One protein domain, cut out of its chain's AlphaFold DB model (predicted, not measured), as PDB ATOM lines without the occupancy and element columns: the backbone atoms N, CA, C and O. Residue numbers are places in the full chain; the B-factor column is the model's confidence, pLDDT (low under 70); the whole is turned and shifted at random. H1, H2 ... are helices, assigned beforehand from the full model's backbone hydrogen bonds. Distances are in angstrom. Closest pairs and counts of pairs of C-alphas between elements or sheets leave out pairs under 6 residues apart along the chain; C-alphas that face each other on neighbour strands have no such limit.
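Overview. This is residues 21 to 82 of the 227 residues of an uncharacterized protein of Piloderma croceum (strain F 1598) (UniProt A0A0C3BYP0). One long helix, H3, makes the longest axis, and the shorter H1 packs on its residues 63 to 70 at a wide angle. Little H2 sits in the turn between them, and residues 21 to 31 form a loop before H1. The 62 printed residues hold three named helices, H1, H2, H3 in chain order, an all helix class; the whole is loose, with a radius of gyration of the C-alphas of 13.4 A and spans of 39 by 26 by 17 A.

Along the chain. Start at Phe 21 and pass to C-alpha 32 at (-28.392, -44.090, -22.339), where H1, residues 32 to 45, begins its 20.1 A. H2 is residues 49 to 53. H3, residues 57 to 81, runs 36.5 A to C-alpha 81 at (-5.141, -50.444, -10.010).

Arrangement. Look at Tyr 41 and Val 66, the closest C-alphas of H1 and H3, 5.9 A apart: these helices touch, about perpendicular at 73 degrees. H2 and H3 are close but not clearly touching, closest at the C-alphas of Met 52 and Lys 60, 7.0 A. H1 and H2 are only just apart, at 8.3 A. In H1, H2 and H3 every O i to N i+4 pair is within hydrogen-bond range.

Size, cuts and confidence. The C-alphas of Glu 54 and His 82 are farthest apart, 41.3 A. The printed part has no cut, and both links are tight. Find pLDDT under 70 at residues 21 to 32 and 77 to 82.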
ATOM      1  N   PHE A  21     -15.653 -51.291 -18.085       58.31
ATOM      2  CA  PHE A  21     -15.713 -50.450 -16.891       58.31
ATOM      3  C   PHE A  21     -16.307 -51.196 -15.699       58.31
ATOM      4  O   PHE A  21     -17.205 -50.696 -15.022       58.31
ATOM      5  N   THR A  22     -15.788 -52.391 -15.413       58.41
ATOM      6  CA  THR A  22     -16.064 -53.101 -14.149       58.41
ATOM      7  C   THR A  22     -15.853 -52.209 -12.924       58.41
ATOM      8  O   THR A  22     -16.512 -52.375 -11.901       58.41
ATOM      9  N   ASP A  23     -14.986 -51.212 -13.072       58.19
ATOM     10  CA  ASP A  23     -14.592 -50.277 -12.033       58.19
ATOM     11  C   ASP A  23     -15.510 -49.057 -11.914       58.19
ATOM     12  O   ASP A  23     -15.359 -48.269 -10.987       58.19
ATOM     13  N   PHE A  24     -16.486 -48.880 -12.799       58.41
ATOM     14  CA  PHE A  24     -17.424 -47.761 -12.726       58.41
ATOM     15  C   PHE A  24     -18.847 -48.290 -12.538       58.41
ATOM     16  O   PHE A  24     -19.658 -48.221 -13.461       58.41
ATOM     17  N   PRO A  25     -19.194 -48.807 -11.342       57.66
ATOM     18  CA  PRO A  25     -20.468 -49.490 -11.094       57.66
ATOM     19  C   PRO A  25     -21.700 -48.600 -11.322       57.66
ATOM     20  O   PRO A  25     -22.781 -49.111 -11.591       57.66
ATOM     21  N   TYR A  26     -21.552 -47.274 -11.284       57.16
ATOM     22  CA  TYR A  26     -22.627 -46.337 -11.627       57.16
ATOM     23  C   TYR A  26     -22.788 -46.118 -13.140       57.16
ATOM     24  O   TYR A  26     -23.885 -45.818 -13.596       57.16
ATOM     25  N   LEU A  27     -21.729 -46.322 -13.935       56.72
ATOM     26  CA  LEU A  27     -21.803 -46.330 -15.405       56.72
ATOM     27  C   LEU A  27     -22.303 -47.673 -15.949       56.72
ATOM     28  O   LEU A  27     -22.761 -47.763 -17.084       56.72
ATOM     29  N   VAL A  28     -22.258 -48.711 -15.119       55.78
ATOM     30  CA  VAL A  28     -22.718 -50.064 -15.432       55.78
ATOM     31  C   VAL A  28     -24.248 -50.162 -15.555       55.78
ATOM     32  O   VAL A  28     -24.754 -51.044 -16.251       55.78
ATOM     33  N   HIS A  29     -25.002 -49.264 -14.917       51.66
ATOM     34  CA  HIS A  29     -26.461 -49.312 -14.916       51.66
ATOM     35  C   HIS A  29     -27.065 -48.294 -15.892       51.66
ATOM     36  O   HIS A  29     -27.028 -47.092 -15.659       51.66
ATOM     37  N   HIS A  30     -27.639 -48.815 -16.982       51.47
ATOM     38  CA  HIS A  30     -28.695 -48.235 -17.834       51.47
ATOM     39  C   HIS A  30     -28.550 -46.801 -18.367       51.47
ATOM     40  O   HIS A  30     -29.493 -46.302 -18.981       51.47
ATOM     41  N   SER A  31     -27.412 -46.125 -18.206       57.81
ATOM     42  CA  SER A  31     -27.293 -44.772 -18.736       57.81
ATOM     43  C   SER A  31     -27.229 -44.817 -20.270       57.81
ATOM     44  O   SER A  31     -26.268 -45.272 -20.888       57.81
ATOM     45  N   HIS A  32     -28.301 -44.339 -20.901       64.50
ATOM     46  CA  HIS A  32     -28.392 -44.090 -22.339       64.50
ATOM     47  C   HIS A  32     -27.136 -43.402 -22.928       64.50
ATOM     48  O   HIS A  32     -26.668 -43.841 -23.982       64.50
ATOM     49  N   PRO A  33     -26.524 -42.383 -22.280       73.06
ATOM     50  CA  PRO A  33     -25.305 -41.763 -22.808       73.06
ATOM     51  C   PRO A  33     -24.089 -42.696 -22.804       73.06
ATOM     52  O   PRO A  33     -23.281 -42.644 -23.727       73.06
ATOM     53  N   TYR A  34     -23.967 -43.589 -21.821       74.88
ATOM     54  CA  TYR A  34     -22.854 -44.533 -21.751       74.88
ATOM     55  C   TYR A  34     -22.856 -45.497 -22.941       74.88
ATOM     56  O   TYR A  34     -21.854 -45.632 -23.645       74.88
ATOM     57  N   TYR A  35     -24.002 -46.126 -23.215       76.56
ATOM     58  CA  TYR A  35     -24.123 -47.037 -24.351       76.56
ATOM     59  C   TYR A  35     -23.983 -46.315 -25.687       76.56
ATOM     60  O   TYR A  35     -23.454 -46.899 -26.629       76.56
ATOM     61  N   ALA A  36     -24.418 -45.057 -25.780       80.75
ATOM     62  CA  ALA A  36     -24.207 -44.248 -26.974       80.75
ATOM     63  C   ALA A  36     -22.710 -44.042 -27.251       80.75
ATOM     64  O   ALA A  36     -22.264 -44.299 -28.369       80.75
ATOM     65  N   ILE A  37     -21.930 -43.671 -26.231       83.44
ATOM     66  CA  ILE A  37     -20.480 -43.467 -26.359       83.44
ATOM     67  C   ILE A  37     -19.768 -44.784 -26.674       83.44
ATOM     68  O   ILE A  37     -18.963 -44.834 -27.599       83.44
ATOM     69  N   LEU A  38     -20.104 -45.875 -25.977       81.06
ATOM     70  CA  LEU A  38     -19.501 -47.184 -26.238       81.06
ATOM     71  C   LEU A  38     -19.809 -47.676 -27.659       81.06
ATOM     72  O   LEU A  38     -18.926 -48.158 -28.365       81.06
ATOM     73  N   ASN A  39     -21.057 -47.534 -28.106       81.06
ATOM     74  CA  ASN A  39     -21.448 -47.911 -29.460       81.06
ATOM     75  C   ASN A  39     -20.756 -47.051 -30.517       81.06
ATOM     76  O   ASN A  39     -20.383 -47.582 -31.560       81.06
ATOM     77  N   ALA A  40     -20.603 -45.749 -30.265       82.44
ATOM     78  CA  ALA A  40     -19.864 -44.855 -31.144       82.44
ATOM     79  C   ALA A  40     -18.392 -45.270 -31.222       82.44
ATOM     80  O   ALA A  40     -17.875 -45.423 -32.324       82.44
ATOM     81  N   TYR A  41     -17.757 -45.553 -30.081       86.38
ATOM     82  CA  TYR A  41     -16.364 -45.997 -30.029       86.38
ATOM     83  C   TYR A  41     -16.159 -47.264 -30.854       86.38
ATOM     84  O   TYR A  41     -15.317 -47.279 -31.742       86.38
ATOM     85  N   LEU A  42     -16.993 -48.288 -30.638       82.56
ATOM     86  CA  LEU A  42     -16.909 -49.548 -31.381       82.56
ATOM     87  C   LEU A  42     -17.084 -49.350 -32.893       82.56
ATOM     88  O   LEU A  42     -16.422 -50.010 -33.688       82.56
ATOM     89  N   LYS A  43     -17.982 -48.444 -33.299       83.56
ATOM     90  CA  LYS A  43     -18.184 -48.117 -34.716       83.56
ATOM     91  C   LYS A  43     -16.967 -47.411 -35.307       83.56
ATOM     92  O   LYS A  43     -16.564 -47.753 -36.412       83.56
ATOM     93  N   PHE A  44     -16.381 -46.453 -34.592       86.69
ATOM     94  CA  PHE A  44     -15.190 -45.750 -35.063       86.69
ATOM     95  C   PHE A  44     -13.954 -46.648 -35.083       86.69
ATOM     96  O   PHE A  44     -13.225 -46.613 -36.063       86.69
ATOM     97  N   SER A  45     -13.764 -47.516 -34.087       81.88
ATOM     98  CA  SER A  45     -12.632 -48.449 -34.047       81.88
ATOM     99  C   SER A  45     -12.674 -49.505 -35.150       81.88
ATOM    100  O   SER A  45     -11.635 -50.031 -35.531       81.88
ATOM    101  N   ALA A  46     -13.873 -49.845 -35.630       80.75
ATOM    102  CA  ALA A  46     -14.064 -50.763 -36.749       80.75
ATOM    103  C   ALA A  46     -14.051 -50.059 -38.116       80.75
ATOM    104  O   ALA A  46     -14.079 -50.736 -39.138       80.75
ATOM    105  N   THR A  47     -14.055 -48.720 -38.149       82.62
ATOM    106  CA  THR A  47     -13.972 -47.969 -39.405       82.62
ATOM    107  C   THR A  47     -12.503 -47.847 -39.810       82.62
ATOM    108  O   THR A  47     -11.685 -47.412 -39.000       82.62
ATOM    109  N   GLU A  48     -12.161 -48.199 -41.050       87.81
ATOM    110  CA  GLU A  48     -10.803 -47.997 -41.560       87.81
ATOM    111  C   GLU A  48     -10.474 -46.504 -41.707       87.81
ATOM    112  O   GLU A  48     -11.351 -45.666 -41.918       87.81
ATOM    113  N   GLU A  49      -9.186 -46.155 -41.634       85.50
ATOM    114  CA  GLU A  49      -8.750 -44.756 -41.728       85.50
ATOM    115  C   GLU A  49      -9.150 -44.121 -43.071       85.50
ATOM    116  O   GLU A  49      -9.595 -42.977 -43.110       85.50
ATOM    117  N   LYS A  50      -9.105 -44.905 -44.158       87.25
ATOM    118  CA  LYS A  50      -9.548 -44.483 -45.496       87.25
ATOM    119  C   LYS A  50     -11.034 -44.122 -45.521       87.25
ATOM    120  O   LYS A  50     -11.406 -43.070 -46.027       87.25
ATOM    121  N   ASP A  51     -11.876 -44.944 -44.899       84.88
ATOM    122  CA  ASP A  51     -13.315 -44.684 -44.802       84.88
ATOM    123  C   ASP A  51     -13.611 -43.480 -43.896       84.88
ATOM    124  O   ASP A  51     -14.622 -42.796 -44.048       84.88
ATOM    125  N   MET A  52     -12.740 -43.207 -42.920       88.12
ATOM    126  CA  MET A  52     -12.840 -42.020 -42.075       88.12
ATOM    127  C   MET A  52     -12.451 -40.742 -42.816       88.12
ATOM    128  O   MET A  52     -13.045 -39.702 -42.530       88.12
ATOM    129  N   GLU A  53     -11.516 -40.791 -43.769       87.88
ATOM    130  CA  GLU A  53     -11.139 -39.638 -44.600       87.88
ATOM    131  C   GLU A  53     -12.321 -39.111 -45.422       87.88
ATOM    132  O   GLU A  53     -12.487 -37.892 -45.531       87.88
ATOM    133  N   GLU A  54     -13.184 -40.006 -45.904       88.62
ATOM    134  CA  GLU A  54     -14.380 -39.674 -46.687       88.62
ATOM    135  C   GLU A  54     -15.546 -39.139 -45.836       88.62
ATOM    136  O   GLU A  54     -16.491 -38.546 -46.362       88.62
ATOM    137  N   LYS A  55     -15.499 -39.303 -44.505       86.81
ATOM    138  CA  LYS A  55     -16.565 -38.816 -43.620       86.81
ATOM    139  C   LYS A  55     -16.531 -37.304 -43.427       86.81
ATOM    140  O   LYS A  55     -15.487 -36.647 -43.455       86.81
ATOM    141  N   LEU A  56     -17.718 -36.777 -43.128       91.12
ATOM    142  CA  LEU A  56     -17.923 -35.379 -42.771       91.12
ATOM    143  C   LEU A  56     -17.038 -34.959 -41.574       91.12
ATOM    144  O   LEU A  56     -16.826 -35.771 -40.662       91.12
ATOM    145  N   PRO A  57     -16.559 -33.700 -41.528       88.50
ATOM    146  CA  PRO A  57     -15.717 -33.192 -40.442       88.50
ATOM    147  C   PRO A  57     -16.306 -33.402 -39.040       88.50
ATOM    148  O   PRO A  57     -15.573 -33.702 -38.102       88.50
ATOM    149  N   GLU A  58     -17.628 -33.325 -38.892       90.25
ATOM    150  CA  GLU A  58     -18.334 -33.529 -37.625       90.25
ATOM    151  C   GLU A  58     -18.169 -34.961 -37.106       90.25
ATOM    152  O   GLU A  58     -18.058 -35.180 -35.902       90.25
ATOM    153  N   HIS A  59     -18.107 -35.948 -38.004       86.56
ATOM    154  CA  HIS A  59     -17.888 -37.347 -37.632       86.56
ATOM    155  C   HIS A  59     -16.439 -37.604 -37.220       86.56
ATOM    156  O   HIS A  59     -16.204 -38.412 -36.322       86.56
ATOM    157  N   LYS A  60     -15.480 -36.911 -37.846       88.50
ATOM    158  CA  LYS A  60     -14.065 -36.944 -37.448       88.50
ATOM    159  C   LYS A  60     -13.893 -36.333 -36.056       88.50
ATOM    160  O   LYS A  60     -13.344 -36.976 -35.171       88.50
ATOM    161  N   LEU A  61     -14.493 -35.166 -35.820       90.31
ATOM    162  CA  LEU A  61     -14.504 -34.532 -34.501       90.31
ATOM    163  C   LEU A  61     -15.169 -35.426 -33.441       90.31
ATOM    164  O   LEU A  61     -14.670 -35.550 -32.324       90.31
ATOM    165  N   LEU A  62     -16.290 -36.066 -33.784       88.44
ATOM    166  CA  LEU A  62     -16.970 -36.987 -32.880       88.44
ATOM    167  C   LEU A  62     -16.096 -38.203 -32.543       88.44
ATOM    168  O   LEU A  62     -16.059 -38.598 -31.379       88.44
ATOM    169  N   ARG A  63     -15.374 -38.768 -33.522       89.44
ATOM    170  CA  ARG A  63     -14.390 -39.836 -33.288       89.44
ATOM    171  C   ARG A  63     -13.345 -39.390 -32.271       89.44
ATOM    172  O   ARG A  63     -13.181 -40.070 -31.260       89.44
ATOM    173  N   ASP A  64     -12.735 -38.224 -32.468       89.81
ATOM    174  CA  ASP A  64     -11.703 -37.700 -31.567       89.81
ATOM    175  C   ASP A  64     -12.219 -37.530 -30.130       89.81
ATOM    176  O   ASP A  64     -11.534 -37.852 -29.156       89.81
ATOM    177  N   VAL A  65     -13.442 -37.014 -29.967       90.25
ATOM    178  CA  VAL A  65     -14.072 -36.841 -28.649       90.25
ATOM    179  C   VAL A  65     -14.326 -38.194 -27.989       90.25
ATOM    180  O   VAL A  65     -14.019 -38.374 -26.809       90.25
ATOM    181  N   VAL A  66     -14.860 -39.155 -28.739       88.38
ATOM    182  CA  VAL A  66     -15.151 -40.501 -28.240       88.38
ATOM    183  C   VAL A  66     -13.864 -41.239 -27.848       88.38
ATOM    184  O   VAL A  66     -13.824 -41.863 -26.787       88.38
ATOM    185  N   GLU A  67     -12.792 -41.113 -28.631       87.31
ATOM    186  CA  GLU A  67     -11.474 -41.676 -28.313       87.31
ATOM    187  C   GLU A  67     -10.864 -41.045 -27.053       87.31
ATOM    188  O   GLU A  67     -10.341 -41.759 -26.195       87.31
ATOM    189  N   LYS A  68     -10.997 -39.725 -26.868       89.19
ATOM    190  CA  LYS A  68     -10.560 -39.041 -25.637       89.19
ATOM    191  C   LYS A  68     -11.320 -39.522 -24.405       89.19
ATOM    192  O   LYS A  68     -10.701 -39.769 -23.370       89.19
ATOM    193  N   ILE A  69     -12.643 -39.667 -24.507       86.25
ATOM    194  CA  ILE A  69     -13.472 -40.187 -23.411       86.25
ATOM    195  C   ILE A  69     -13.032 -41.610 -23.054       86.25
ATOM    196  O   ILE A  69     -12.806 -41.906 -21.880       86.25
ATOM    197  N   GLN A  70     -12.825 -42.462 -24.061       83.69
ATOM    198  CA  GLN A  70     -12.324 -43.817 -23.853       83.69
ATOM    199  C   GLN A  70     -10.946 -43.820 -23.174       83.69
ATOM    200  O   GLN A  70     -10.736 -44.553 -22.204       83.69
ATOM    201  N   GLY A  71     -10.013 -42.983 -23.635       84.44
ATOM    202  CA  GLY A  71      -8.678 -42.851 -23.052       84.44
ATOM    203  C   GLY A  71      -8.709 -42.398 -21.590       84.44
ATOM    204  O   GLY A  71      -8.006 -42.967 -20.753       84.44
ATOM    205  N   LEU A  72      -9.573 -41.435 -21.255       85.06
ATOM    206  CA  LEU A  72      -9.775 -40.983 -19.880       85.06
ATOM    207  C   LEU A  72     -10.285 -42.120 -18.991       85.06
ATOM    208  O   LEU A  72      -9.774 -42.319 -17.887       85.06
ATOM    209  N   TRP A  73     -11.262 -42.891 -19.466       81.75
ATOM    210  CA  TRP A  73     -11.780 -44.020 -18.705       81.75
ATOM    211  C   TRP A  73     -10.715 -45.094 -18.451       81.75
ATOM    212  O   TRP A  73     -10.595 -45.577 -17.323       81.75
ATOM    213  N   LEU A  74      -9.890 -45.420 -19.453       80.50
ATOM    214  CA  LEU A  74      -8.768 -46.355 -19.297       80.50
ATOM    215  C   LEU A  74      -7.708 -45.831 -18.315       80.50
ATOM    216  O   LEU A  74      -7.196 -46.587 -17.487       80.50
ATOM    217  N   ALA A  75      -7.393 -44.536 -18.362       80.19
ATOM    218  CA  ALA A  75      -6.442 -43.915 -17.443       80.19
ATOM    219  C   ALA A  75      -6.940 -43.947 -15.989       80.19
ATOM    220  O   ALA A  75      -6.176 -44.264 -15.074       80.19
ATOM    221  N   LEU A  76      -8.227 -43.669 -15.771       75.06
ATOM    222  CA  LEU A  76      -8.849 -43.753 -14.449       75.06
ATOM    223  C   LEU A  76      -8.883 -45.194 -13.923       75.06
ATOM    224  O   LEU A  76      -8.605 -45.415 -12.745       75.06
ATOM    225  N   HIS A  77      -9.150 -46.172 -14.794       68.25
ATOM    226  CA  HIS A  77      -9.060 -47.593 -14.454       68.25
ATOM    227  C   HIS A  77      -7.643 -47.964 -13.989       68.25
ATOM    228  O   HIS A  77      -7.457 -48.530 -12.913       68.25
ATOM    229  N   LYS A  78      -6.613 -47.543 -14.736       66.56
ATOM    230  CA  LYS A  78      -5.207 -47.786 -14.382       66.56
ATOM    231  C   LYS A  78      -4.799 -47.110 -13.067       66.56
ATOM    232  O   LYS A  78      -4.089 -47.721 -12.275       66.56
ATOM    233  N   LYS A  79      -5.263 -45.882 -12.801       62.00
ATOM    234  CA  LYS A  79      -4.985 -45.166 -11.541       62.00
ATOM    235  C   LYS A  79      -5.582 -45.881 -10.324       62.00
ATOM    236  O   LYS A  79      -4.979 -45.838  -9.262       62.00
ATOM    237  N   ARG A  80      -6.725 -46.554 -10.479       57.47
ATOM    238  CA  ARG A  80      -7.360 -47.341  -9.410       57.47
ATOM    239  C   ARG A  80      -6.650 -48.674  -9.137       57.47
ATOM    240  O   ARG A  80      -6.725 -49.178  -8.022       57.47
ATOM    241  N   MET A  81      -5.948 -49.219 -10.133       51.50
ATOM    242  CA  MET A  81      -5.141 -50.444 -10.010       51.50
ATOM    243  C   MET A  81      -3.760 -50.211  -9.384       51.50
ATOM    244  O   MET A  81      -3.095 -51.174  -9.007       51.50
ATOM    245  N   HIS A  82      -3.325 -48.956  -9.224       42.28
ATOM    246  CA  HIS A  82      -2.331 -48.647  -8.206       42.28
ATOM    247  C   HIS A  82      -3.070 -48.509  -6.878       42.28
ATOM    248  O   HIS A  82      -3.852 -47.564  -6.740       42.28
TER     249      HIS A  82